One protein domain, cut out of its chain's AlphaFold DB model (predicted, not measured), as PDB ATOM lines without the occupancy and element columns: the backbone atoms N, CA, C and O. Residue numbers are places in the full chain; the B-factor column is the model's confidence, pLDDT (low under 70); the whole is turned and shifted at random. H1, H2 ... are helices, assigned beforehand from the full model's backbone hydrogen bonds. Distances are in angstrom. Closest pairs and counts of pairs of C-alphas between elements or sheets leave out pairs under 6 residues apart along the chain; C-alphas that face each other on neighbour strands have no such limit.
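This is residues 4 to 185 of the 186 residues of an uncharacterized protein of Acholeplasmataceae bacterium (UniProt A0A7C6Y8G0). Five helices make an up-and-down bundle, each running against the one before it in the chain, and H5 packs back on H1, which closes the contacts into a ring. The two longest helices, H1 and H5, run the same way and stick out beyond the body at opposite ends, with residues 4 to 23 and 173 to 185, while H2, H3 and H4 fill the body between these arms. The printed part has 182 residues with five named helices, H1 to H5 in order, and no named strand; its class is all helix. The whole is loose, with a radius of gyration of the C-alphas of 20.5 A, and spans 89 by 37 by 29 A, the two arms making the length.

H1, residues 4 to 51, and H2, residues 63 to 79, form a helical hairpin at a shallow tilt of 34 degrees, only just short of steep. H1 touches H2 with residues 25 to 40 alone, and the closest C-alphas, those of Ile 29 and Gly 77, are 4.1 A apart. H2 forms a hairpin with H3, residues 85 to 106, at a shallow tilt of 32 degrees; the C-alphas of Gln 72 and Ala 92 come closest, at 6.0 A. H3 and H4, residues 116 to 136, run opposite ways at a steep tilt of 39 degrees in a third hairpin, with the C-alphas of Val 90 and Ile 123 closest, at 6.0 A. H4 and H5, residues 145 to 183, form the fourth, at a steep tilt of 40 degrees. Residues 126 to 133 of H4 alone touch residues 155 to 162 of H5, and the closest C-alphas, those of Ile 126 and Ile 159, are 6.6 A apart. H5 touches H1, running the same way at a shallow tilt of 33 degrees, only just short of steep; the C-alphas of Glu 43 and Ser 160 are closest, at 4.5 A. H2 and H5 are near each other, whereas H1 is apart from H3 and H4, H2 from H4, and H3 from H5. In H1, H2, H3 and H4 every O i to N i+4 pair is within hydrogen-bond range; in H5 34 of 35 are.

H1 begins at C-alpha 4, (84.630, -50.211, 40.236), and measures 69.8 A from first to last C-alpha. H2 measures 24.8 A, H3 31.4 A and H4 30.7 A. H4 begins at C-alpha 116, (34.879, -34.956, 14.170). H5, 56.2 A long, ends at C-alpha 183, (16.752, -33.600, -12.414).

The two C-alphas farthest apart, those of Ala 4 and Glu 185, are 88.9 A apart. Without the stretches that stand free, the body of 149 residues spans 45 by 34 by 26 A. The printed part has no cut. The link from H1 to H2 is long, with 11 residues. The mean pLDDT of the printed part is 82.2; residues 4 to 19, 112 to 113, 138 to 143 and 174 to 185 are under 70.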
ATOM      1  N   ALA A   4      84.396 -50.665  41.609       66.38
ATOM      2  CA  ALA A   4      84.630 -50.211  40.236       66.38
ATOM      3  C   ALA A   4      84.265 -51.264  39.166       66.38
ATOM      4  O   ALA A   4      83.653 -50.921  38.163       66.38
ATOM      5  N   GLN A   5      84.550 -52.551  39.403       62.25
ATOM      6  CA  GLN A   5      84.212 -53.640  38.471       62.25
ATOM      7  C   GLN A   5      82.708 -53.963  38.458       62.25
ATOM      8  O   GLN A   5      82.187 -54.438  37.453       62.25
ATOM      9  N   GLN A   6      81.989 -53.711  39.559       63.81
ATOM     10  CA  GLN A   6      80.524 -53.829  39.591       63.81
ATOM     11  C   GLN A   6      79.855 -52.685  38.819       63.81
ATOM     12  O   GLN A   6      78.969 -52.946  38.010       63.81
ATOM     13  N   GLN A   7      80.340 -51.450  38.981       65.00
ATOM     14  CA  GLN A   7      79.850 -50.282  38.240       65.00
ATOM     15  C   GLN A   7      80.115 -50.372  36.730       65.00
ATOM     16  O   GLN A   7      79.273 -49.983  35.924       65.00
ATOM     17  N   GLU A   8      81.267 -50.907  36.328       66.38
ATOM     18  CA  GLU A   8      81.610 -51.096  34.915       66.38
ATOM     19  C   GLU A   8      80.748 -52.190  34.258       66.38
ATOM     20  O   GLU A   8      80.249 -52.006  33.146       66.38
ATOM     21  N   ASN A   9      80.458 -53.279  34.983       68.56
ATOM     22  CA  ASN A   9      79.538 -54.327  34.531       68.56
ATOM     23  C   ASN A   9      78.072 -53.864  34.466       68.56
ATOM     24  O   ASN A   9      77.355 -54.258  33.546       68.56
ATOM     25  N   GLU A  10      77.611 -53.026  35.400       67.62
ATOM     26  CA  GLU A  10      76.270 -52.425  35.339       67.62
ATOM     27  C   GLU A  10      76.142 -51.430  34.181       67.62
ATOM     28  O   GLU A  10      75.156 -51.465  33.443       67.62
ATOM     29  N   ASN A  11      77.164 -50.602  33.950       68.38
ATOM     30  CA  ASN A  11      77.191 -49.684  32.812       68.38
ATOM     31  C   ASN A  11      77.220 -50.424  31.469       68.38
ATOM     32  O   ASN A  11      76.531 -50.006  30.538       68.38
ATOM     33  N   ASN A  12      77.964 -51.529  31.357       67.00
ATOM     34  CA  ASN A  12      77.982 -52.340  30.138       67.00
ATOM     35  C   ASN A  12      76.642 -53.055  29.901       67.00
ATOM     36  O   ASN A  12      76.113 -52.968  28.796       67.00
ATOM     37  N   LYS A  13      76.015 -53.632  30.938       65.00
ATOM     38  CA  LYS A  13      74.662 -54.215  30.830       65.00
ATOM     39  C   LYS A  13      73.599 -53.185  30.445       65.00
ATOM     40  O   LYS A  13      72.722 -53.480  29.637       65.00
ATOM     41  N   ASN A  14      73.666 -51.974  30.997       65.94
ATOM     42  CA  ASN A  14      72.729 -50.902  30.654       65.94
ATOM     43  C   ASN A  14      72.940 -50.393  29.221       65.94
ATOM     44  O   ASN A  14      71.962 -50.115  28.528       65.94
ATOM     45  N   LYS A  15      74.189 -50.329  28.740       63.03
ATOM     46  CA  LYS A  15      74.497 -50.005  27.338       63.03
ATOM     47  C   LYS A  15      74.010 -51.084  26.371       63.03
ATOM     48  O   LYS A  15      73.471 -50.737  25.324       63.03
ATOM     49  N   GLU A  16      74.163 -52.362  26.711       59.09
ATOM     50  CA  GLU A  16      73.661 -53.473  25.892       59.09
ATOM     51  C   GLU A  16      72.134 -53.472  25.816       59.09
ATOM     52  O   GLU A  16      71.601 -53.464  24.710       59.09
ATOM     53  N   LYS A  17      71.430 -53.333  26.949       62.44
ATOM     54  CA  LYS A  17      69.961 -53.190  26.970       62.44
ATOM     55  C   LYS A  17      69.470 -51.974  26.184       62.44
ATOM     56  O   LYS A  17      68.475 -52.056  25.474       62.44
ATOM     57  N   ALA A  18      70.163 -50.839  26.289       64.62
ATOM     58  CA  ALA A  18      69.821 -49.646  25.519       64.62
ATOM     59  C   ALA A  18      70.019 -49.861  24.008       64.62
ATOM     60  O   ALA A  18      69.203 -49.405  23.206       64.62
ATOM     61  N   LYS A  19      71.078 -50.581  23.617       65.44
ATOM     62  CA  LYS A  19      71.359 -50.920  22.220       65.44
ATOM     63  C   LYS A  19      70.335 -51.911  21.666       65.44
ATOM     64  O   LYS A  19      69.889 -51.722  20.537       65.44
ATOM     65  N   ASP A  20      69.911 -52.894  22.453       71.00
ATOM     66  CA  ASP A  20      68.861 -53.842  22.060       71.00
ATOM     67  C   ASP A  20      67.505 -53.156  21.899       71.00
ATOM     68  O   ASP A  20      66.893 -53.232  20.835       71.00
ATOM     69  N   ASN A  21      67.112 -52.333  22.876       75.00
ATOM     70  CA  ASN A  21      65.894 -51.527  22.785       75.00
ATOM     71  C   ASN A  21      65.907 -50.588  21.570       75.00
ATOM     72  O   ASN A  21      64.866 -50.346  20.964       75.00
ATOM     73  N   SER A  22      67.075 -50.046  21.199       74.81
ATOM     74  CA  SER A  22      67.199 -49.204  20.004       74.81
ATOM     75  C   SER A  22      67.018 -49.991  18.703       74.81
ATOM     76  O   SER A  22      66.407 -49.476  17.772       74.81
ATOM     77  N   LYS A  23      67.497 -51.241  18.645       79.69
ATOM     78  CA  LYS A  23      67.333 -52.112  17.477       79.69
ATOM     79  C   LYS A  23      65.886 -52.553  17.309       79.69
ATOM     80  O   LYS A  23      65.362 -52.402  16.214       79.69
ATOM     81  N   ILE A  24      65.247 -53.014  18.387       80.81
ATOM     82  CA  ILE A  24      63.826 -53.398  18.392       80.81
ATOM     83  C   ILE A  24      62.976 -52.219  17.912       80.81
ATOM     84  O   ILE A  24      62.187 -52.344  16.987       80.81
ATOM     85  N   LYS A  25      63.239 -51.018  18.436       84.38
ATOM     86  CA  LYS A  25      62.538 -49.803  18.013       84.38
ATOM     87  C   LYS A  25      62.691 -49.502  16.515       84.38
ATOM     88  O   LYS A  25      61.725 -49.103  15.878       84.38
ATOM     89  N   ILE A  26      63.889 -49.660  15.948       88.44
ATOM     90  CA  ILE A  26      64.113 -49.446  14.508       88.44
ATOM     91  C   ILE A  26      63.376 -50.501  13.683       88.44
ATOM     92  O   ILE A  26      62.791 -50.154  12.658       88.44
ATOM     93  N   VAL A  27      63.397 -51.763  14.122       88.44
ATOM     94  CA  VAL A  27      62.687 -52.865  13.459       88.44
ATOM     95  C   VAL A  27      61.194 -52.566  13.398       88.44
ATOM     96  O   VAL A  27      60.634 -52.582  12.307       88.44
ATOM     97  N   ASN A  28      60.597 -52.186  14.524       87.94
ATOM     98  CA  ASN A  28      59.172 -51.899  14.640       87.94
ATOM     99  C   ASN A  28      58.751 -50.705  13.775       87.94
ATOM    100  O   ASN A  28      57.812 -50.804  12.992       87.94
ATOM    101  N   ILE A  29      59.505 -49.599  13.822       90.81
ATOM    102  CA  ILE A  29      59.258 -48.434  12.953       90.81
ATOM    103  C   ILE A  29      59.373 -48.817  11.473       90.81
ATOM    104  O   ILE A  29      58.553 -48.398  10.664       90.81
ATOM    105  N   SER A  30      60.383 -49.611  11.102       91.69
ATOM    106  CA  SER A  30      60.586 -50.010   9.703       91.69
ATOM    107  C   SER A  30      59.477 -50.942   9.221       91.69
ATOM    108  O   SER A  30      58.990 -50.777   8.106       91.69
ATOM    109  N   ALA A  31      59.063 -51.897  10.059       89.31
ATOM    110  CA  ALA A  31      57.940 -52.780   9.777       89.31
ATOM    111  C   ALA A  31      56.650 -51.972   9.614       89.31
ATOM    112  O   ALA A  31      55.951 -52.160   8.626       89.31
ATOM    113  N   GLY A  32      56.391 -51.019  10.512       90.81
ATOM    114  CA  GLY A  32      55.247 -50.117  10.428       90.81
ATOM    115  C   GLY A  32      55.237 -49.270   9.152       90.81
ATOM    116  O   GLY A  32      54.232 -49.237   8.456       90.81
ATOM    117  N   ILE A  33      56.366 -48.660   8.771       93.38
ATOM    118  CA  ILE A  33      56.491 -47.894   7.512       93.38
ATOM    119  C   ILE A  33      56.147 -48.756   6.290       93.38
ATOM    120  O   ILE A  33      55.400 -48.322   5.413       93.38
ATOM    121  N   VAL A  34      56.706 -49.967   6.216       94.44
ATOM    122  CA  VAL A  34      56.444 -50.887   5.099       94.44
ATOM    123  C   VAL A  34      54.983 -51.326   5.104       94.44
ATOM    124  O   VAL A  34      54.359 -51.354   4.046       94.44
ATOM    125  N   SER A  35      54.441 -51.635   6.282       91.19
ATOM    126  CA  SER A  35      53.052 -52.051   6.447       91.19
ATOM    127  C   SER A  35      52.085 -50.960   5.997       91.19
ATOM    128  O   SER A  35      51.189 -51.261   5.220       91.19
ATOM    129  N   GLY A  36      52.325 -49.697   6.367       91.88
ATOM    130  CA  GLY A  36      51.509 -48.563   5.926       91.88
ATOM    131  C   GLY A  36      51.513 -48.384   4.406       91.88
ATOM    132  O   GLY A  36      50.455 -48.289   3.790       91.88
ATOM    133  N   TYR A  37      52.688 -48.446   3.767       94.00
ATOM    134  CA  TYR A  37      52.780 -48.388   2.300       94.00
ATOM    135  C   TYR A  37      52.006 -49.526   1.615       94.00
ATOM    136  O   TYR A  37      51.311 -49.313   0.618       94.00
ATOM    137  N   VAL A  38      52.147 -50.753   2.127       94.06
ATOM    138  CA  VAL A  38      51.453 -51.923   1.577       94.06
ATOM    139  C   VAL A  38      49.948 -51.838   1.838       94.06
ATOM    140  O   VAL A  38      49.179 -52.174   0.942       94.06
ATOM    141  N   GLY A  39      49.537 -51.368   3.016       91.94
ATOM    142  CA  GLY A  39      48.143 -51.140   3.391       91.94
ATOM    143  C   GLY A  39      47.449 -50.206   2.406       91.94
ATOM    144  O   GLY A  39      46.472 -50.600   1.781       91.94
ATOM    145  N   GLU A  40      48.037 -49.041   2.133       93.81
ATOM    146  CA  GLU A  40      47.489 -48.086   1.158       93.81
ATOM    147  C   GLU A  40      47.334 -48.698  -0.243       93.81
ATOM    148  O   GLU A  40      46.304 -48.570  -0.906       93.81
ATOM    149  N   TYR A  41      48.346 -49.443  -0.696       93.56
ATOM    150  CA  TYR A  41      48.259 -50.148  -1.973       93.56
ATOM    151  C   TYR A  41      47.118 -51.182  -1.989       93.56
ATOM    152  O   TYR A  41      46.409 -51.317  -2.992       93.56
ATOM    153  N   LEU A  42      46.924 -51.913  -0.889       93.44
ATOM    154  CA  LEU A  42      45.833 -52.873  -0.747       93.44
ATOM    155  C   LEU A  42      44.467 -52.189  -0.683       93.44
ATOM    156  O   LEU A  42      43.530 -52.693  -1.302       93.44
ATOM    157  N   GLU A  43      44.348 -51.047  -0.007       93.19
ATOM    158  CA  GLU A  43      43.131 -50.233  -0.002       93.19
ATOM    159  C   GLU A  43      42.728 -49.846  -1.429       93.19
ATOM    160  O   GLU A  43      41.579 -50.075  -1.821       93.19
ATOM    161  N   ASN A  44      43.666 -49.339  -2.237       93.56
ATOM    162  CA  ASN A  44      43.401 -49.007  -3.638       93.56
ATOM    163  C   ASN A  44      42.933 -50.236  -4.431       93.56
ATOM    164  O   ASN A  44      41.922 -50.183  -5.139       93.56
ATOM    165  N   VAL A  45      43.611 -51.378  -4.272       94.12
ATOM    166  CA  VAL A  45      43.222 -52.629  -4.941       94.12
ATOM    167  C   VAL A  45      41.811 -53.064  -4.529       94.12
ATOM    168  O   VAL A  45      40.989 -53.380  -5.394       94.12
ATOM    169  N   PHE A  46      41.489 -53.055  -3.233       94.50
ATOM    170  CA  PHE A  46      40.152 -53.401  -2.747       94.50
ATOM    171  C   PHE A  46      39.091 -52.424  -3.250       94.50
ATOM    172  O   PHE A  46      38.026 -52.854  -3.697       94.50
ATOM    173  N   THR A  47      39.388 -51.127  -3.258       92.62
ATOM    174  CA  THR A  47      38.494 -50.088  -3.778       92.62
ATOM    175  C   THR A  47      38.194 -50.312  -5.259       92.62
ATOM    176  O   THR A  47      37.031 -50.277  -5.667       92.62
ATOM    177  N   ASN A  48      39.205 -50.647  -6.065       92.56
ATOM    178  CA  ASN A  48      39.031 -50.976  -7.480       92.56
ATOM    179  C   ASN A  48      38.167 -52.223  -7.697       92.56
ATOM    180  O   ASN A  48      37.316 -52.238  -8.589       92.56
ATOM    181  N   ILE A  49      38.340 -53.255  -6.863       92.69
ATOM    182  CA  ILE A  49      37.493 -54.456  -6.889       92.69
ATOM    183  C   ILE A  49      36.038 -54.088  -6.575       92.69
ATOM    184  O   ILE A  49      35.129 -54.495  -7.303       92.69
ATOM    185  N   LEU A  50      35.806 -53.295  -5.524       92.06
ATOM    186  CA  LEU A  50      34.466 -52.861  -5.116       92.06
ATOM    187  C   LEU A  50      33.787 -51.998  -6.190       92.06
ATOM    188  O   LEU A  50      32.587 -52.143  -6.437       92.06
ATOM    189  N   ASN A  51      34.560 -51.154  -6.875       90.94
ATOM    190  CA  ASN A  51      34.091 -50.314  -7.979       90.94
ATOM    191  C   ASN A  51      33.956 -51.067  -9.312       90.94
ATOM    192  O   ASN A  51      33.399 -50.517 -10.259       90.94
ATOM    193  N   ARG A  52      34.386 -52.336  -9.384       90.00
ATOM    194  CA  ARG A  52      34.388 -53.162 -10.606       90.00
ATOM    195  C   ARG A  52      35.205 -52.544 -11.745       90.00
ATOM    196  O   ARG A  52      34.817 -52.627 -12.912       90.00
ATOM    197  N   GLU A  53      36.337 -51.940 -11.405       90.88
ATOM    198  CA  GLU A  53      37.272 -51.385 -12.380       90.88
ATOM    199  C   GLU A  53      37.827 -52.477 -13.303       90.88
ATOM    200  O   GLU A  53      38.109 -53.600 -12.882       90.88
ATOM    201  N   THR A  54      38.026 -52.148 -14.584       91.38
ATOM    202  CA  THR A  54      38.573 -53.113 -15.560       91.38
ATOM    203  C   THR A  54      40.045 -53.426 -15.278       91.38
ATOM    204  O   THR A  54      40.492 -54.553 -15.481       91.38
ATOM    205  N   ASN A  55      40.798 -52.437 -14.787       93.06
ATOM    206  CA  ASN A  55      42.169 -52.618 -14.327       93.06
ATOM    207  C   ASN A  55      42.225 -52.495 -12.799       93.06
ATOM    208  O   ASN A  55      42.349 -51.397 -12.267       93.06
ATOM    209  N   VAL A  56      42.166 -53.635 -12.110       91.25
ATOM    210  CA  VAL A  56      42.167 -53.707 -10.638       91.25
ATOM    211  C   VAL A  56      43.462 -53.170 -10.016       91.25
ATOM    212  O   VAL A  56      43.440 -52.653  -8.904       91.25
ATOM    213  N   LEU A  57      44.583 -53.255 -10.737       92.88
ATOM    214  CA  LEU A  57      45.896 -52.800 -10.266       92.88
ATOM    215  C   LEU A  57      46.196 -51.347 -10.649       92.88
ATOM    216  O   LEU A  57      47.324 -50.889 -10.481       92.88
ATOM    217  N   LYS A  58      45.224 -50.628 -11.222       91.50
ATOM    218  CA  LYS A  58      45.384 -49.204 -11.495       91.50
ATOM    219  C   LYS A  58      45.569 -48.472 -10.168       91.50
ATOM    220  O   LYS A  58      44.754 -48.628  -9.266       91.50
ATOM    221  N   ASP A  59      46.612 -47.666 -10.074       89.19
ATOM    222  CA  ASP A  59      46.795 -46.782  -8.932       89.19
ATOM    223  C   ASP A  59      45.943 -45.523  -9.121       89.19
ATOM    224  O   ASP A  59      46.098 -44.809 -10.119       89.19
ATOM    225  N   ASN A  60      44.976 -45.323  -8.227       87.81
ATOM    226  CA  ASN A  60      44.134 -44.129  -8.193       87.81
ATOM    227  C   ASN A  60      44.474 -43.212  -7.014       87.81
ATOM    228  O   ASN A  60      43.834 -42.169  -6.884       87.81
ATOM    229  N   ASN A  61      45.449 -43.590  -6.190       89.25
ATOM    230  CA  ASN A  61      45.840 -42.820  -5.026       89.25
ATOM    231  C   ASN A  61      46.792 -41.692  -5.417       89.25
ATOM    232  O   ASN A  61      47.559 -41.777  -6.383       89.25
ATOM    233  N   GLU A  62      46.751 -40.614  -4.647       89.38
ATOM    234  CA  GLU A  62      47.711 -39.531  -4.745       89.38
ATOM    235  C   GLU A  62      48.946 -39.850  -3.887       89.38
ATOM    236  O   GLU A  62      48.926 -40.643  -2.947       89.38
ATOM    237  N   PHE A  63      50.072 -39.199  -4.190       88.75
ATOM    238  CA  PHE A  63      51.297 -39.358  -3.399       88.75
ATOM    239  C   PHE A  63      51.094 -39.004  -1.912       88.75
ATOM    240  O   PHE A  63      51.770 -39.563  -1.048       88.75
ATOM    241  N   GLU A  64      50.165 -38.089  -1.616       90.12
ATOM    242  CA  GLU A  64      49.792 -37.715  -0.251       90.12
ATOM    243  C   GLU A  64      49.202 -38.889   0.543       90.12
ATOM    244  O   GLU A  64      49.594 -39.063   1.696       90.12
ATOM    245  N   ASP A  65      48.392 -39.754  -0.077       90.31
ATOM    246  CA  ASP A  65      47.799 -40.932   0.577       90.31
ATOM    247  C   ASP A  65      48.885 -41.886   1.101       90.31
ATOM    248  O   ASP A  65      48.918 -42.253   2.278       90.31
ATOM    249  N   TYR A  66      49.874 -42.183   0.255       92.56
ATOM    250  CA  TYR A  66      51.018 -43.018   0.628       92.56
ATOM    251  C   TYR A  66      51.867 -42.403   1.740       92.56
ATOM    252  O   TYR A  66      52.380 -43.117   2.601       92.56
ATOM    253  N   LEU A  67      52.057 -41.081   1.735       92.75
ATOM    254  CA  LEU A  67      52.798 -40.427   2.809       92.75
ATOM    255  C   LEU A  67      52.047 -40.512   4.136       92.75
ATOM    256  O   LEU A  67      52.681 -40.785   5.157       92.75
ATOM    257  N   VAL A  68      50.730 -40.292   4.130       91.94
ATOM    258  CA  VAL A  68      49.900 -40.377   5.338       91.94
ATOM    259  C   VAL A  68      50.055 -41.747   5.993       91.94
ATOM    260  O   VAL A  68      50.408 -41.817   7.172       91.94
ATOM    261  N   THR A  69      49.882 -42.827   5.232       91.19
ATOM    262  CA  THR A  69      49.952 -44.198   5.758       91.19
ATOM    263  C   THR A  69      51.361 -44.618   6.160       91.19
ATOM    264  O   THR A  69      51.540 -45.247   7.203       91.19
ATOM    265  N   ILE A  70      52.396 -44.199   5.423       92.94
ATOM    266  CA  ILE A  70      53.797 -44.406   5.826       92.94
ATOM    267  C   ILE A  70      54.089 -43.741   7.177       92.94
ATOM    268  O   ILE A  70      54.707 -44.354   8.054       92.94
ATOM    269  N   PHE A  71      53.675 -42.482   7.359       92.31
ATOM    270  CA  PHE A  71      53.887 -41.772   8.620       92.31
ATOM    271  C   PHE A  71      53.078 -42.388   9.755       92.31
ATOM    272  O   PHE A  71      53.608 -42.531  10.858       92.31
ATOM    273  N   GLN A  72      51.834 -42.783   9.484       90.62
ATOM    274  CA  GLN A  72      50.988 -43.473  10.446       90.62
ATOM    275  C   GLN A  72      51.636 -44.777  10.918       90.62
ATOM    276  O   GLN A  72      51.907 -44.910  12.113       90.62
ATOM    277  N   GLY A  73      52.003 -45.670   9.997       88.88
ATOM    278  CA  GLY A  73      52.655 -46.934  10.331       88.88
ATOM    279  C   GLY A  73      53.990 -46.734  11.058       88.88
ATOM    280  O   GLY A  73      54.300 -47.432  12.023       88.88
ATOM    281  N   GLY A  74      54.774 -45.718  10.681       90.81
ATOM    282  CA  GLY A  74      55.999 -45.361  11.400       90.81
ATOM    283  C   GLY A  74      55.756 -44.915  12.850       90.81
ATOM    284  O   GLY A  74      56.538 -45.259  13.741       90.81
ATOM    285  N   VAL A  75      54.677 -44.168  13.106       90.31
ATOM    286  CA  VAL A  75      54.274 -43.755  14.459       90.31
ATOM    287  C   VAL A  75      53.717 -44.937  15.249       90.31
ATOM    288  O   VAL A  75      54.050 -45.085  16.423       90.31
ATOM    289  N   GLU A  76      52.942 -45.819  14.632       85.56
ATOM    290  CA  GLU A  76      52.467 -47.043  15.283       85.56
ATOM    291  C   GLU A  76      53.640 -47.931  15.716       85.56
ATOM    292  O   GLU A  76      53.756 -48.253  16.900       85.56
ATOM    293  N   GLY A  77      54.599 -48.193  14.823       85.88
ATOM    294  CA  GLY A  77      55.825 -48.929  15.149       85.88
ATOM    295  C   GLY A  77      56.687 -48.243  16.221       85.88
ATOM    296  O   GLY A  77      57.359 -48.895  17.022       85.88
ATOM    297  N   LEU A  78      56.648 -46.908  16.306       89.12
ATOM    298  CA  LEU A  78      57.331 -46.148  17.361       89.12
ATOM    299  C   LEU A  78      56.729 -46.401  18.755       89.12
ATOM    300  O   LEU A  78      57.455 -46.356  19.761       89.12
ATOM    301  N   PHE A  79      55.417 -46.628  18.814       87.00
ATOM    302  CA  PHE A  79      54.638 -46.811  20.038       87.00
ATOM    303  C   PHE A  79      54.174 -48.257  20.271       87.00
ATOM    304  O   PHE A  79      53.451 -48.512  21.238       87.00
ATOM    305  N   GLU A  80      54.633 -49.199  19.451       81.12
ATOM    306  CA  GLU A  80      54.302 -50.619  19.538       81.12
ATOM    307  C   GLU A  80      54.549 -51.169  20.952       81.12
ATOM    308  O   GLU A  80      55.583 -50.911  21.581       81.12
ATOM    309  N   GLY A  81      53.545 -51.859  21.500       76.00
ATOM    310  CA  GLY A  81      53.567 -52.416  22.857       76.00
ATOM    311  C   GLY A  81      53.553 -51.389  24.004       76.00
ATOM    312  O   GLY A  81      53.597 -51.781  25.170       76.00
ATOM    313  N   ARG A  82      53.495 -50.078  23.719       83.69
ATOM    314  CA  ARG A  82      53.497 -49.005  24.740       83.69
ATOM    315  C   ARG A  82      52.132 -48.375  24.972       83.69
ATOM    316  O   ARG A  82      51.918 -47.763  26.018       83.69
ATOM    317  N   LEU A  83      51.238 -48.479  23.996       85.56
ATOM    318  CA  LEU A  83      49.880 -47.959  24.072       85.56
ATOM    319  C   LEU A  83      48.894 -49.112  24.243       85.56
ATOM    320  O   LEU A  83      49.095 -50.204  23.719       85.56
ATOM    321  N   SER A  84      47.805 -48.861  24.973       87.06
ATOM    322  CA  SER A  84      46.647 -49.750  24.899       87.06
ATOM    323  C   SER A  84      46.078 -49.718  23.479       87.06
ATOM    324  O   SER A  84      46.176 -48.695  22.801       87.06
ATOM    325  N   ILE A  85      45.431 -50.808  23.055       85.31
ATOM    326  CA  ILE A  85      44.827 -50.931  21.716       85.31
ATOM    327  C   ILE A  85      43.943 -49.718  21.394       85.31
ATOM    328  O   ILE A  85      44.084 -49.110  20.340       85.31
ATOM    329  N   PHE A  86      43.080 -49.308  22.329       89.06
ATOM    330  CA  PHE A  86      42.216 -48.142  22.135       89.06
ATOM    331  C   PHE A  86      43.015 -46.850  21.905       89.06
ATOM    332  O   PHE A  86      42.716 -46.096  20.984       89.06
ATOM    333  N   ASN A  87      44.055 -46.601  22.708       90.69
ATOM    334  CA  ASN A  87      44.880 -45.402  22.565       90.69
ATOM    335  C   ASN A  87      45.675 -45.411  21.254       90.69
ATOM    336  O   ASN A  87      45.864 -44.351  20.664       90.69
ATOM    337  N   ALA A  88      46.127 -46.587  20.807       87.50
ATOM    338  CA  ALA A  88      46.795 -46.749  19.523       87.50
ATOM    339  C   ALA A  88      45.852 -46.393  18.365       87.50
ATOM    340  O   ALA A  88      46.214 -45.560  17.544       87.50
ATOM    341  N   VAL A  89      44.614 -46.908  18.371       90.25
ATOM    342  CA  VAL A  89      43.593 -46.572  17.358       90.25
ATOM    343  C   VAL A  89      43.293 -45.076  17.338       90.25
ATOM    344  O   VAL A  89      43.323 -44.457  16.282       90.25
ATOM    345  N   VAL A  90      43.055 -44.464  18.501       92.62
ATOM    346  CA  VAL A  90      42.784 -43.018  18.585       92.62
ATOM    347  C   VAL A  90      43.947 -42.197  18.025       92.62
ATOM    348  O   VAL A  90      43.717 -41.226  17.306       92.62
ATOM    349  N   LEU A  91      45.187 -42.574  18.350       91.69
ATOM    350  CA  LEU A  91      46.379 -41.890  17.857       91.69
ATOM    351  C   LEU A  91      46.533 -42.053  16.341       91.69
ATOM    352  O   LEU A  91      46.744 -41.055  15.659       91.69
ATOM    353  N   ALA A  92      46.407 -43.277  15.833       88.50
ATOM    354  CA  ALA A  92      46.529 -43.613  14.418       88.50
ATOM    355  C   ALA A  92      45.488 -42.873  13.571       88.50
ATOM    356  O   ALA A  92      45.843 -42.091  12.691       88.50
ATOM    357  N   THR A  93      44.205 -43.015  13.916       90.88
ATOM    358  CA  THR A  93      43.116 -42.312  13.229       90.88
ATOM    359  C   THR A  93      43.272 -40.797  13.370       90.88
ATOM    360  O   THR A  93      43.074 -40.058  12.413       90.88
ATOM    361  N   GLY A  94      43.673 -40.296  14.542       91.75
ATOM    362  CA  GLY A  94      43.885 -38.860  14.741       91.75
ATOM    363  C   GLY A  94      44.992 -38.312  13.845       91.75
ATOM    364  O   GLY A  94      44.825 -37.261  13.227       91.75
ATOM    365  N   LEU A  95      46.097 -39.049  13.736       92.44
ATOM    366  CA  LEU A  95      47.215 -38.702  12.873       92.44
ATOM    367  C   LEU A  95      46.804 -38.709  11.399       92.44
ATOM    368  O   LEU A  95      47.121 -37.753  10.700       92.44
ATOM    369  N   GLN A  96      46.046 -39.714  10.953       89.75
ATOM    370  CA  GLN A  96      45.519 -39.778   9.590       89.75
ATOM    371  C   GLN A  96      44.733 -38.507   9.236       89.75
ATOM    372  O   GLN A  96      45.057 -37.825   8.266       89.75
ATOM    373  N   TYR A  97      43.758 -38.121  10.065       90.69
ATOM    374  CA  TYR A  97      42.951 -36.919   9.830       90.69
ATOM    375  C   TYR A  97      43.781 -35.634   9.838       90.69
ATOM    376  O   TYR A  97      43.584 -34.775   8.981       90.69
ATOM    377  N   VAL A  98      44.717 -35.493  10.780       91.31
ATOM    378  CA  VAL A  98      45.578 -34.303  10.872       91.31
ATOM    379  C   VAL A  98      46.526 -34.203   9.678       91.31
ATOM    380  O   VAL A  98      46.740 -33.104   9.170       91.31
ATOM    381  N   LEU A  99      47.084 -35.320   9.206       91.94
ATOM    382  CA  LEU A  99      47.971 -35.319   8.045       91.94
ATOM    383  C   LEU A  99      47.201 -34.991   6.763       91.94
ATOM    384  O   LEU A  99      47.651 -34.132   6.009       91.94
ATOM    385  N   TYR A 100      46.021 -35.580   6.552       89.00
ATOM    386  CA  TYR A 100      45.163 -35.208   5.424       89.00
ATOM    387  C   TYR A 100      44.758 -33.735   5.461       89.00
ATOM    388  O   TYR A 100      44.823 -33.050   4.441       89.00
ATOM    389  N   TRP A 101      44.398 -33.229   6.641       89.19
ATOM    390  CA  TRP A 101      44.097 -31.814   6.859       89.19
ATOM    391  C   TRP A 101      45.287 -30.924   6.465       89.19
ATOM    392  O   TRP A 101      45.123 -29.976   5.699       89.19
ATOM    393  N   ALA A 102      46.499 -31.283   6.900       89.81
ATOM    394  CA  ALA A 102      47.721 -30.557   6.568       89.81
ATOM    395  C   ALA A 102      48.057 -30.601   5.065       89.81
ATOM    396  O   ALA A 102      48.428 -29.574   4.496       89.81
ATOM    397  N   PHE A 103      47.909 -31.751   4.398       88.12
ATOM    398  CA  PHE A 103      48.144 -31.858   2.952       88.12
ATOM    399  C   PHE A 103      47.142 -31.028   2.147       88.12
ATOM    400  O   PHE A 103      47.544 -30.301   1.235       88.12
ATOM    401  N   GLN A 104      45.862 -31.048   2.526       86.38
ATOM    402  CA  GLN A 104      44.840 -30.209   1.899       86.38
ATOM    403  C   GLN A 104      45.143 -28.718   2.072       86.38
ATOM    404  O   GLN A 104      45.046 -27.965   1.102       86.38
ATOM    405  N   GLU A 105      45.561 -28.301   3.270       87.00
ATOM    406  CA  GLU A 105      45.937 -26.913   3.546       87.00
ATOM    407  C   GLU A 105      47.151 -26.475   2.709       87.00
ATOM    408  O   GLU A 105      47.110 -25.425   2.065       87.00
ATOM    409  N   ILE A 106      48.201 -27.303   2.631       88.25
ATOM    410  CA  ILE A 106      49.398 -27.039   1.810       88.25
ATOM    411  C   ILE A 106      49.046 -26.954   0.319       88.25
ATOM    412  O   ILE A 106      49.586 -26.110  -0.399       88.25
ATOM    413  N   ALA A 107      48.126 -27.798  -0.152       86.31
ATOM    414  CA  ALA A 107      47.646 -27.797  -1.531       86.31
ATOM    415  C   ALA A 107      46.675 -26.639  -1.844       86.31
ATOM    416  O   ALA A 107      46.253 -26.488  -2.992       86.31
ATOM    417  N   GLY A 108      46.295 -25.827  -0.848       84.75
ATOM    418  CA  GLY A 108      45.309 -24.755  -1.000       84.75
ATOM    419  C   GLY A 108      43.883 -25.256  -1.258       84.75
ATOM    420  O   GLY A 108      43.054 -24.500  -1.769       84.75
ATOM    421  N   LYS A 109      43.592 -26.527  -0.941       84.00
ATOM    422  CA  LYS A 109      42.252 -27.122  -1.032       84.00
ATOM    423  C   LYS A 109      41.404 -26.624   0.155       84.00
ATOM    424  O   LYS A 109      41.913 -26.388   1.249       84.00
ATOM    425  N   THR A 110      40.095 -26.452  -0.048       78.50
ATOM    426  CA  THR A 110      39.170 -26.120   1.051       78.50
ATOM    427  C   THR A 110      39.120 -27.271   2.039       78.50
ATOM    428  O   THR A 110      38.820 -28.396   1.645       78.50
ATOM    429  N   VAL A 111      39.365 -26.976   3.310       74.56
ATOM    430  CA  VAL A 111      39.463 -28.010   4.332       74.56
ATOM    431  C   VAL A 111      38.125 -28.208   5.041       74.56
ATOM    432  O   VAL A 111      37.495 -27.239   5.476       74.56
ATOM    433  N   ASP A 112      37.675 -29.460   5.151       68.44
ATOM    434  CA  ASP A 112      36.439 -29.783   5.864       68.44
ATOM    435  C   ASP A 112      36.662 -29.731   7.382       68.44
ATOM    436  O   ASP A 112      37.349 -30.561   7.977       68.44
ATOM    437  N   ASN A 113      36.043 -28.743   8.023       66.50
ATOM    438  CA  ASN A 113      36.141 -28.540   9.466       66.50
ATOM    439  C   ASN A 113      35.184 -29.439  10.272       66.50
ATOM    440  O   ASN A 113      35.272 -29.474  11.498       66.50
ATOM    441  N   ASN A 114      34.292 -30.193   9.619       70.06
ATOM    442  CA  ASN A 114      33.325 -31.081  10.269       70.06
ATOM    443  C   ASN A 114      33.779 -32.551  10.286       70.06
ATOM    444  O   ASN A 114      32.962 -33.465  10.182       70.06
ATOM    445  N   PHE A 115      35.078 -32.802  10.468       79.88
ATOM    446  CA  PHE A 115      35.644 -34.154  10.446       79.88
ATOM    447  C   PHE A 115      35.382 -34.977  11.724       79.88
ATOM    448  O   PHE A 115      35.472 -36.205  11.697       79.88
ATOM    449  N   VAL A 116      35.025 -34.327  12.839       85.12
ATOM    450  CA  VAL A 116      34.879 -34.956  14.170       85.12
ATOM    451  C   VAL A 116      33.920 -36.162  14.188       85.12
ATOM    452  O   VAL A 116      34.279 -37.181  14.780       85.12
ATOM    453  N   PRO A 117      32.731 -36.127  13.552       87.31
ATOM    454  CA  PRO A 117      31.842 -37.288  13.527       87.31
ATOM    455  C   PRO A 117      32.439 -38.480  12.771       87.31
ATOM    456  O   PRO A 117      32.303 -39.613  13.227       87.31
ATOM    457  N   ASN A 118      33.123 -38.230  11.649       88.06
ATOM    458  CA  ASN A 118      33.775 -39.286  10.872       88.06
ATOM    459  C   ASN A 118      34.940 -39.891  11.660       88.06
ATOM    460  O   ASN A 118      35.044 -41.107  11.749       88.06
ATOM    461  N   PHE A 119      35.729 -39.054  12.333       91.44
ATOM    462  CA  PHE A 119      36.798 -39.488  13.227       91.44
ATOM    463  C   PHE A 119      36.297 -40.424  14.343       91.44
ATOM    464  O   PHE A 119      36.877 -41.483  14.572       91.44
ATOM    465  N   ILE A 120      35.189 -40.080  15.014       93.00
ATOM    466  CA  ILE A 120      34.612 -40.922  16.080       93.00
ATOM    467  C   ILE A 120      34.113 -42.263  15.525       93.00
ATOM    468  O   ILE A 120      34.304 -43.301  16.163       93.00
ATOM    469  N   LEU A 121      33.466 -42.249  14.356       92.81
ATOM    470  CA  LEU A 121      32.992 -43.473  13.708       92.81
ATOM    471  C   LEU A 121      34.156 -44.379  13.303       92.81
ATOM    472  O   LEU A 121      34.087 -45.582  13.544       92.81
ATOM    473  N   ASP A 122      35.220 -43.809  12.747       93.62
ATOM    474  CA  ASP A 122      36.400 -44.563  12.329       93.62
ATOM    475  C   ASP A 122      37.075 -45.229  13.528       93.62
ATOM    476  O   ASP A 122      37.300 -46.436  13.495       93.62
ATOM    477  N   ILE A 123      37.272 -44.496  14.634       94.50
ATOM    478  CA  ILE A 123      37.780 -45.080  15.885       94.50
ATOM    479  C   ILE A 123      36.913 -46.258  16.317       94.50
ATOM    480  O   ILE A 123      37.438 -47.313  16.664       94.50
ATOM    481  N   PHE A 124      35.588 -46.092  16.314       95.12
ATOM    482  CA  PHE A 124      34.674 -47.139  16.754       95.12
ATOM    483  C   PHE A 124      34.804 -48.410  15.904       95.12
ATOM    484  O   PHE A 124      34.941 -49.504  16.458       95.12
ATOM    485  N   PHE A 125      34.781 -48.283  14.574       94.75
ATOM    486  CA  PHE A 125      34.848 -49.436  13.677       94.75
ATOM    487  C   PHE A 125      36.230 -50.090  13.663       94.75
ATOM    488  O   PHE A 125      36.306 -51.312  13.772       94.75
ATOM    489  N   ILE A 126      37.306 -49.305  13.598       93.19
ATOM    490  CA  ILE A 126      38.678 -49.828  13.614       93.19
ATOM    491  C   ILE A 126      38.952 -50.538  14.941       93.19
ATOM    492  O   ILE A 126      39.444 -51.665  14.955       93.19
ATOM    493  N   TYR A 127      38.551 -49.943  16.066       93.38
ATOM    494  CA  TYR A 127      38.694 -50.581  17.371       93.38
ATOM    495  C   TYR A 127      37.918 -51.902  17.460       93.38
ATOM    496  O   TYR A 127      38.437 -52.886  17.985       93.38
ATOM    497  N   LEU A 128      36.695 -51.951  16.920       93.38
ATOM    498  CA  LEU A 128      35.900 -53.177  16.879       93.38
ATOM    499  C   LEU A 128      36.567 -54.265  16.024       93.38
ATOM    500  O   LEU A 128      36.599 -55.422  16.440       93.38
ATOM    501  N   ILE A 129      37.114 -53.901  14.862       91.75
ATOM    502  CA  ILE A 129      37.844 -54.812  13.971       91.75
ATOM    503  C   ILE A 129      39.049 -55.416  14.695       91.75
ATOM    504  O   ILE A 129      39.185 -56.639  14.729       91.75
ATOM    505  N   ILE A 130      39.873 -54.580  15.332       89.06
ATOM    506  CA  ILE A 130      41.071 -55.032  16.049       89.06
ATOM    507  C   ILE A 130      40.696 -55.898  17.257       89.06
ATOM    508  O   ILE A 130      41.333 -56.917  17.506       89.06
ATOM    509  N   LEU A 131      39.632 -55.553  17.992       89.25
ATOM    510  CA  LEU A 131      39.135 -56.392  19.087       89.25
ATOM    511  C   LEU A 131      38.716 -57.786  18.609       89.25
ATOM    512  O   LEU A 131      39.041 -58.776  19.261       89.25
ATOM    513  N   ILE A 132      37.984 -57.861  17.495       88.81
ATOM    514  CA  ILE A 132      37.550 -59.134  16.909       88.81
ATOM    515  C   ILE A 132      38.768 -59.935  16.450       88.81
ATOM    516  O   ILE A 132      38.868 -61.117  16.771       88.81
ATOM    517  N   TYR A 133      39.701 -59.299  15.744       86.50
ATOM    518  CA  TYR A 133      40.933 -59.935  15.282       86.50
ATOM    519  C   TYR A 133      41.734 -60.527  16.450       86.50
ATOM    520  O   TYR A 133      41.971 -61.735  16.478       86.50
ATOM    521  N   ASN A 134      42.009 -59.727  17.483       83.56
ATOM    522  CA  ASN A 134      42.748 -60.162  18.671       83.56
ATOM    523  C   ASN A 134      42.034 -61.275  19.453       83.56
ATOM    524  O   ASN A 134      42.687 -62.082  20.108       83.56
ATOM    525  N   TYR A 135      40.700 -61.346  19.405       84.69
ATOM    526  CA  TYR A 135      39.949 -62.436  20.035       84.69
ATOM    527  C   TYR A 135      40.174 -63.788  19.338       84.69
ATOM    528  O   TYR A 135      40.151 -64.831  19.992       84.69
ATOM    529  N   PHE A 136      40.382 -63.783  18.017       82.19
ATOM    530  CA  PHE A 136      40.593 -64.997  17.221       82.19
ATOM    531  C   PHE A 136      42.070 -65.332  16.982       82.19
ATOM    532  O   PHE A 136      42.374 -66.450  16.558       82.19
ATOM    533  N   GLN A 137      42.981 -64.399  17.255       77.75
ATOM    534  CA  GLN A 137      44.406 -64.593  17.037       77.75
ATOM    535  C   GLN A 137      45.020 -65.527  18.092       77.75
ATOM    536  O   GLN A 137      44.694 -65.493  19.280       77.75
ATOM    537  N   LYS A 138      45.930 -66.393  17.643       60.94
ATOM    538  CA  LYS A 138      46.737 -67.264  18.504       60.94
ATOM    539  C   LYS A 138      48.103 -66.598  18.672       60.94
ATOM    540  O   LYS A 138      48.807 -66.453  17.681       60.94
ATOM    541  N   ASN A 139      48.463 -66.203  19.893       56.94
ATOM    542  CA  ASN A 139      49.745 -65.544  20.164       56.94
ATOM    543  C   ASN A 139      50.919 -66.449  19.746       56.94
ATOM    544  O   ASN A 139      51.077 -67.537  20.305       56.94
ATOM    545  N   ASN A 140      51.734 -65.991  18.797       57.06
ATOM    546  CA  ASN A 140      53.049 -66.557  18.509       57.06
ATOM    547  C   ASN A 140      54.098 -65.615  19.113       57.06
ATOM    548  O   ASN A 140      54.140 -64.442  18.775       57.06
ATOM    549  N   GLU A 141      54.941 -66.111  20.017       59.44
ATOM    550  CA  GLU A 141      55.951 -65.299  20.725       59.44
ATOM    551  C   GLU A 141      57.267 -65.145  19.929       59.44
ATOM    552  O   GLU A 141      58.353 -65.139  20.509       59.44
ATOM    553  N   GLU A 142      57.216 -65.077  18.595       67.56
ATOM    554  CA  GLU A 142      58.433 -64.932  17.783       67.56
ATOM    555  C   GLU A 142      58.809 -63.455  17.593       67.56
ATOM    556  O   GLU A 142      58.099 -62.695  16.943       67.56
ATOM    557  N   GLU A 143      59.963 -63.045  18.127       65.38
ATOM    558  CA  GLU A 143      60.501 -61.692  17.946       65.38
ATOM    559  C   GLU A 143      61.320 -61.570  16.645       65.38
ATOM    560  O   GLU A 143      62.185 -62.399  16.347       65.38
ATOM    561  N   GLY A 144      61.113 -60.492  15.882       75.50
ATOM    562  CA  GLY A 144      61.923 -60.159  14.706       75.50
ATOM    563  C   GLY A 144      61.156 -59.388  13.634       75.50
ATOM    564  O   GLY A 144      59.943 -59.262  13.691       75.50
ATOM    565  N   PHE A 145      61.861 -58.906  12.603       77.94
ATOM    566  CA  PHE A 145      61.239 -58.098  11.542       77.94
ATOM    567  C   PHE A 145      60.108 -58.821  10.798       77.94
ATOM    568  O   PHE A 145      59.070 -58.219  10.565       77.94
ATOM    569  N   LEU A 146      60.304 -60.085  10.402       81.38
ATOM    570  CA  LEU A 146      59.302 -60.823   9.621       81.38
ATOM    571  C   LEU A 146      58.028 -61.135  10.430       81.38
ATOM    572  O   LEU A 146      56.952 -60.873   9.896       81.38
ATOM    573  N   PRO A 147      58.111 -61.624  11.686       79.88
ATOM    574  CA  PRO A 147      56.938 -61.746  12.552       79.88
ATOM    575  C   PRO A 147      56.203 -60.416  12.762       79.88
ATOM    576  O   PRO A 147      55.014 -60.338  12.464       79.88
ATOM    577  N   THR A 148      56.915 -59.346  13.149       77.06
ATOM    578  CA  THR A 148      56.316 -58.014  13.365       77.06
ATOM    579  C   THR A 148      55.668 -57.465  12.094       77.06
ATOM    580  O   THR A 148      54.577 -56.907  12.135       77.06
ATOM    581  N   LEU A 149      56.310 -57.643  10.934       77.06
ATOM    582  CA  LEU A 149      55.729 -57.248   9.653       77.06
ATOM    583  C   LEU A 149      54.456 -58.046   9.347       77.06
ATOM    584  O   LEU A 149      53.499 -57.464   8.855       77.06
ATOM    585  N   SER A 150      54.429 -59.351   9.625       83.19
ATOM    586  CA  SER A 150      53.248 -60.189   9.385       83.19
ATOM    587  C   SER A 150      52.055 -59.743  10.229       83.19
ATOM    588  O   SER A 150      50.963 -59.586   9.694       83.19
ATOM    589  N   GLU A 151      52.262 -59.502  11.525       81.50
ATOM    590  CA  GLU A 151      51.202 -59.045  12.434       81.50
ATOM    591  C   GLU A 151      50.670 -57.659  12.044       81.50
ATOM    592  O   GLU A 151      49.454 -57.448  11.972       81.50
ATOM    593  N   ASN A 152      51.577 -56.733  11.716       79.94
ATOM    594  CA  ASN A 152      51.197 -55.403  11.248       79.94
ATOM    595  C   ASN A 152      50.427 -55.485   9.921       79.94
ATOM    596  O   ASN A 152      49.389 -54.845   9.784       79.94
ATOM    597  N   LEU A 153      50.865 -56.321   8.972       84.12
ATOM    598  CA  LEU A 153      50.188 -56.483   7.683       84.12
ATOM    599  C   LEU A 153      48.787 -57.080   7.824       84.12
ATOM    600  O   LEU A 153      47.879 -56.654   7.119       84.12
ATOM    601  N   GLU A 154      48.586 -58.058   8.708       85.75
ATOM    602  CA  GLU A 154      47.258 -58.637   8.943       85.75
ATOM    603  C   GLU A 154      46.273 -57.592   9.472       85.75
ATOM    604  O   GLU A 154      45.141 -57.502   8.990       85.75
ATOM    605  N   THR A 155      46.725 -56.764  10.413       83.75
ATOM    606  CA  THR A 155      45.928 -55.653  10.943       83.75
ATOM    607  C   THR A 155      45.656 -54.610   9.857       83.75
ATOM    608  O   THR A 155      44.505 -54.210   9.661       83.75
ATOM    609  N   GLU A 156      46.678 -54.238   9.085       85.56
ATOM    610  CA  GLU A 156      46.558 -53.277   7.987       85.56
ATOM    611  C   GLU A 156      45.620 -53.762   6.883       85.56
ATOM    612  O   GLU A 156      44.834 -52.974   6.372       85.56
ATOM    613  N   ILE A 157      45.612 -55.054   6.540       87.62
ATOM    614  CA  ILE A 157      44.668 -55.616   5.561       87.62
ATOM    615  C   ILE A 157      43.221 -55.353   5.993       87.62
ATOM    616  O   ILE A 157      42.382 -54.977   5.169       87.62
ATOM    617  N   LEU A 158      42.912 -55.551   7.278       88.62
ATOM    618  CA  LEU A 158      41.563 -55.349   7.805       88.62
ATOM    619  C   LEU A 158      41.170 -53.867   7.809       88.62
ATOM    620  O   LEU A 158      40.034 -53.535   7.460       88.62
ATOM    621  N   ILE A 159      42.104 -52.986   8.171       88.62
ATOM    622  CA  ILE A 159      41.909 -51.530   8.153       88.62
ATOM    623  C   ILE A 159      41.740 -51.026   6.712       88.62
ATOM    624  O   ILE A 159      40.783 -50.310   6.420       88.62
ATOM    625  N   SER A 160      42.582 -51.488   5.789       88.31
ATOM    626  CA  SER A 160      42.524 -51.171   4.356       88.31
ATOM    627  C   SER A 160      41.196 -51.603   3.737       88.31
ATOM    628  O   SER A 160      40.588 -50.880   2.953       88.31
ATOM    629  N   LEU A 161      40.689 -52.784   4.110       90.81
ATOM    630  CA  LEU A 161      39.381 -53.252   3.657       90.81
ATOM    631  C   LEU A 161      38.248 -52.367   4.194       90.81
ATOM    632  O   LEU A 161      37.301 -52.062   3.465       90.81
ATOM    633  N   TYR A 162      38.333 -51.961   5.463       93.50
ATOM    634  CA  TYR A 162      37.377 -51.037   6.062       93.50
ATOM    635  C   TYR A 162      37.336 -49.702   5.308       93.50
ATOM    636  O   TYR A 162      36.249 -49.264   4.911       93.50
ATOM    637  N   TYR A 163      38.495 -49.090   5.061       90.69
ATOM    638  CA  TYR A 163      38.571 -47.825   4.337       90.69
ATOM    639  C   TYR A 163      38.127 -47.969   2.880       90.69
ATOM    640  O   TYR A 163      37.287 -47.186   2.440       90.69
ATOM    641  N   ALA A 164      38.499 -49.047   2.183       90.50
ATOM    642  CA  ALA A 164      38.008 -49.325   0.834       90.50
ATOM    643  C   ALA A 164      36.469 -49.396   0.763       90.50
ATOM    644  O   ALA A 164      35.833 -48.812  -0.121       90.50
ATOM    645  N   VAL A 165      35.834 -50.077   1.726       91.81
ATOM    646  CA  VAL A 165      34.366 -50.142   1.828       91.81
ATOM    647  C   VAL A 165      33.774 -48.765   2.124       91.81
ATOM    648  O   VAL A 165      32.780 -48.376   1.499       91.81
ATOM    649  N   LYS A 166      34.368 -48.011   3.053       90.75
ATOM    650  CA  LYS A 166      33.930 -46.652   3.394       90.75
ATOM    651  C   LYS A 166      34.000 -45.732   2.169       90.75
ATOM    652  O   LYS A 166      32.995 -45.094   1.843       90.75
ATOM    653  N   THR A 167      35.126 -45.721   1.463       87.44
ATOM    654  CA  THR A 167      35.371 -44.951   0.237       87.44
ATOM    655  C   THR A 167      34.362 -45.314  -0.852       87.44
ATOM    656  O   THR A 167      33.709 -44.430  -1.412       87.44
ATOM    657  N   HIS A 168      34.113 -46.607  -1.083       88.88
ATOM    658  CA  HIS A 168      33.085 -47.067  -2.023       88.88
ATOM    659  C   HIS A 168      31.681 -46.524  -1.684       88.88
ATOM    660  O   HIS A 168      30.959 -46.034  -2.559       88.88
ATOM    661  N   ILE A 169      31.280 -46.573  -0.408       88.69
ATOM    662  CA  ILE A 169      29.967 -46.083   0.042       88.69
ATOM    663  C   ILE A 169      29.849 -44.560  -0.123       88.69
ATOM    664  O   ILE A 169      28.794 -44.070  -0.540       88.69
ATOM    665  N   LEU A 170      30.904 -43.808   0.205       84.38
ATOM    666  CA  LEU A 170      30.929 -42.348   0.079       84.38
ATOM    667  C   LEU A 170      30.855 -41.909  -1.389       84.38
ATOM    668  O   LEU A 170      30.013 -41.074  -1.731       84.38
ATOM    669  N   ASN A 171      31.633 -42.543  -2.270       80.69
ATOM    670  CA  ASN A 171      31.625 -42.253  -3.707       80.69
ATOM    671  C   ASN A 171      30.249 -42.513  -4.333       80.69
ATOM    672  O   ASN A 171      29.735 -41.688  -5.091       80.69
ATOM    673  N   LYS A 172      29.579 -43.604  -3.936       77.75
ATOM    674  CA  LYS A 172      28.219 -43.917  -4.399       77.75
ATOM    675  C   LYS A 172      27.179 -42.878  -3.957       77.75
ATOM    676  O   LYS A 172      26.259 -42.565  -4.712       77.75
ATOM    677  N   LYS A 173      27.306 -42.328  -2.743       71.12
ATOM    678  CA  LYS A 173      26.413 -41.260  -2.253       71.12
ATOM    679  C   LYS A 173      26.638 -39.934  -2.987       71.12
ATOM    680  O   LYS A 173      25.662 -39.250  -3.283       71.12
ATOM    681  N   SER A 174      27.888 -39.597  -3.303       62.22
ATOM    682  CA  SER A 174      28.231 -38.371  -4.041       62.22
ATOM    683  C   SER A 174      27.711 -38.396  -5.489       62.22
ATOM    684  O   SER A 174      27.120 -37.418  -5.957       62.22
ATOM    685  N   GLY A 175      27.811 -39.550  -6.163       54.53
ATOM    686  CA  GLY A 175      27.241 -39.757  -7.502       54.53
ATOM    687  C   GLY A 175      25.715 -39.589  -7.545       54.53
ATOM    688  O   GLY A 175      25.197 -38.831  -8.362       54.53
ATOM    689  N   ASN A 176      24.993 -40.195  -6.594       48.50
ATOM    690  CA  ASN A 176      23.527 -40.091  -6.515       48.50
ATOM    691  C   ASN A 176      23.012 -38.668  -6.226       48.50
ATOM    692  O   ASN A 176      21.900 -38.320  -6.627       48.50
ATOM    693  N   ASN A 177      23.777 -37.849  -5.500       46.69
ATOM    694  CA  ASN A 177      23.384 -36.467  -5.218       46.69
ATOM    695  C   ASN A 177      23.608 -35.548  -6.427       46.69
ATOM    696  O   ASN A 177      22.805 -34.647  -6.646       46.69
ATOM    697  N   SER A 178      24.640 -35.804  -7.232       44.53
ATOM    698  CA  SER A 178      24.910 -35.024  -8.447       44.53
ATOM    699  C   SER A 178      23.850 -35.257  -9.531       44.53
ATOM    700  O   SER A 178      23.435 -34.310 -10.191       44.53
ATOM    701  N   GLU A 179      23.325 -36.481  -9.668       43.56
ATOM    702  CA  GLU A 179      22.242 -36.780 -10.623       43.56
ATOM    703  C   GLU A 179      20.888 -36.172 -10.212       43.56
ATOM    704  O   GLU A 179      20.156 -35.662 -11.059       43.56
ATOM    705  N   ARG A 180      20.567 -36.137  -8.910       38.88
ATOM    706  CA  ARG A 180      19.306 -35.553  -8.404       38.88
ATOM    707  C   ARG A 180      19.226 -34.032  -8.519       38.88
ATOM    708  O   ARG A 180      18.128 -33.493  -8.614       38.88
ATOM    709  N   VAL A 181      20.357 -33.331  -8.478       48.91
ATOM    710  CA  VAL A 181      20.379 -31.870  -8.663       48.91
ATOM    711  C   VAL A 181      20.073 -31.512 -10.120       48.91
ATOM    712  O   VAL A 181      19.305 -30.590 -10.365       48.91
ATOM    713  N   VAL A 182      20.563 -32.302 -11.080       48.75
ATOM    714  CA  VAL A 182      20.304 -32.087 -12.516       48.75
ATOM    715  C   VAL A 182      18.847 -32.391 -12.899       48.75
ATOM    716  O   VAL A 182      18.315 -31.781 -13.824       48.75
ATOM    717  N   GLU A 183      18.178 -33.307 -12.194       45.41
ATOM    718  CA  GLU A 183      16.752 -33.600 -12.414       45.41
ATOM    719  C   GLU A 183      15.814 -32.517 -11.863       45.41
ATOM    720  O   GLU A 183      14.752 -32.297 -12.431       45.41
ATOM    721  N   ASN A 184      16.205 -31.808 -10.800       48.75
ATOM    722  CA  ASN A 184      15.394 -30.738 -10.207       48.75
ATOM    723  C   ASN A 184      15.568 -29.369 -10.897       48.75
ATOM    724  O   ASN A 184      14.862 -28.423 -10.549       48.75
ATOM    725  N   GLU A 185      16.498 -29.252 -11.849       46.84
ATOM    726  CA  GLU A 185      16.721 -28.050 -12.671       46.84
ATOM    727  C   GLU A 185      16.126 -28.155 -14.093       46.84
ATOM    728  O   GLU A 185      16.304 -27.240 -14.902       46.84
TER     729      GLU A 185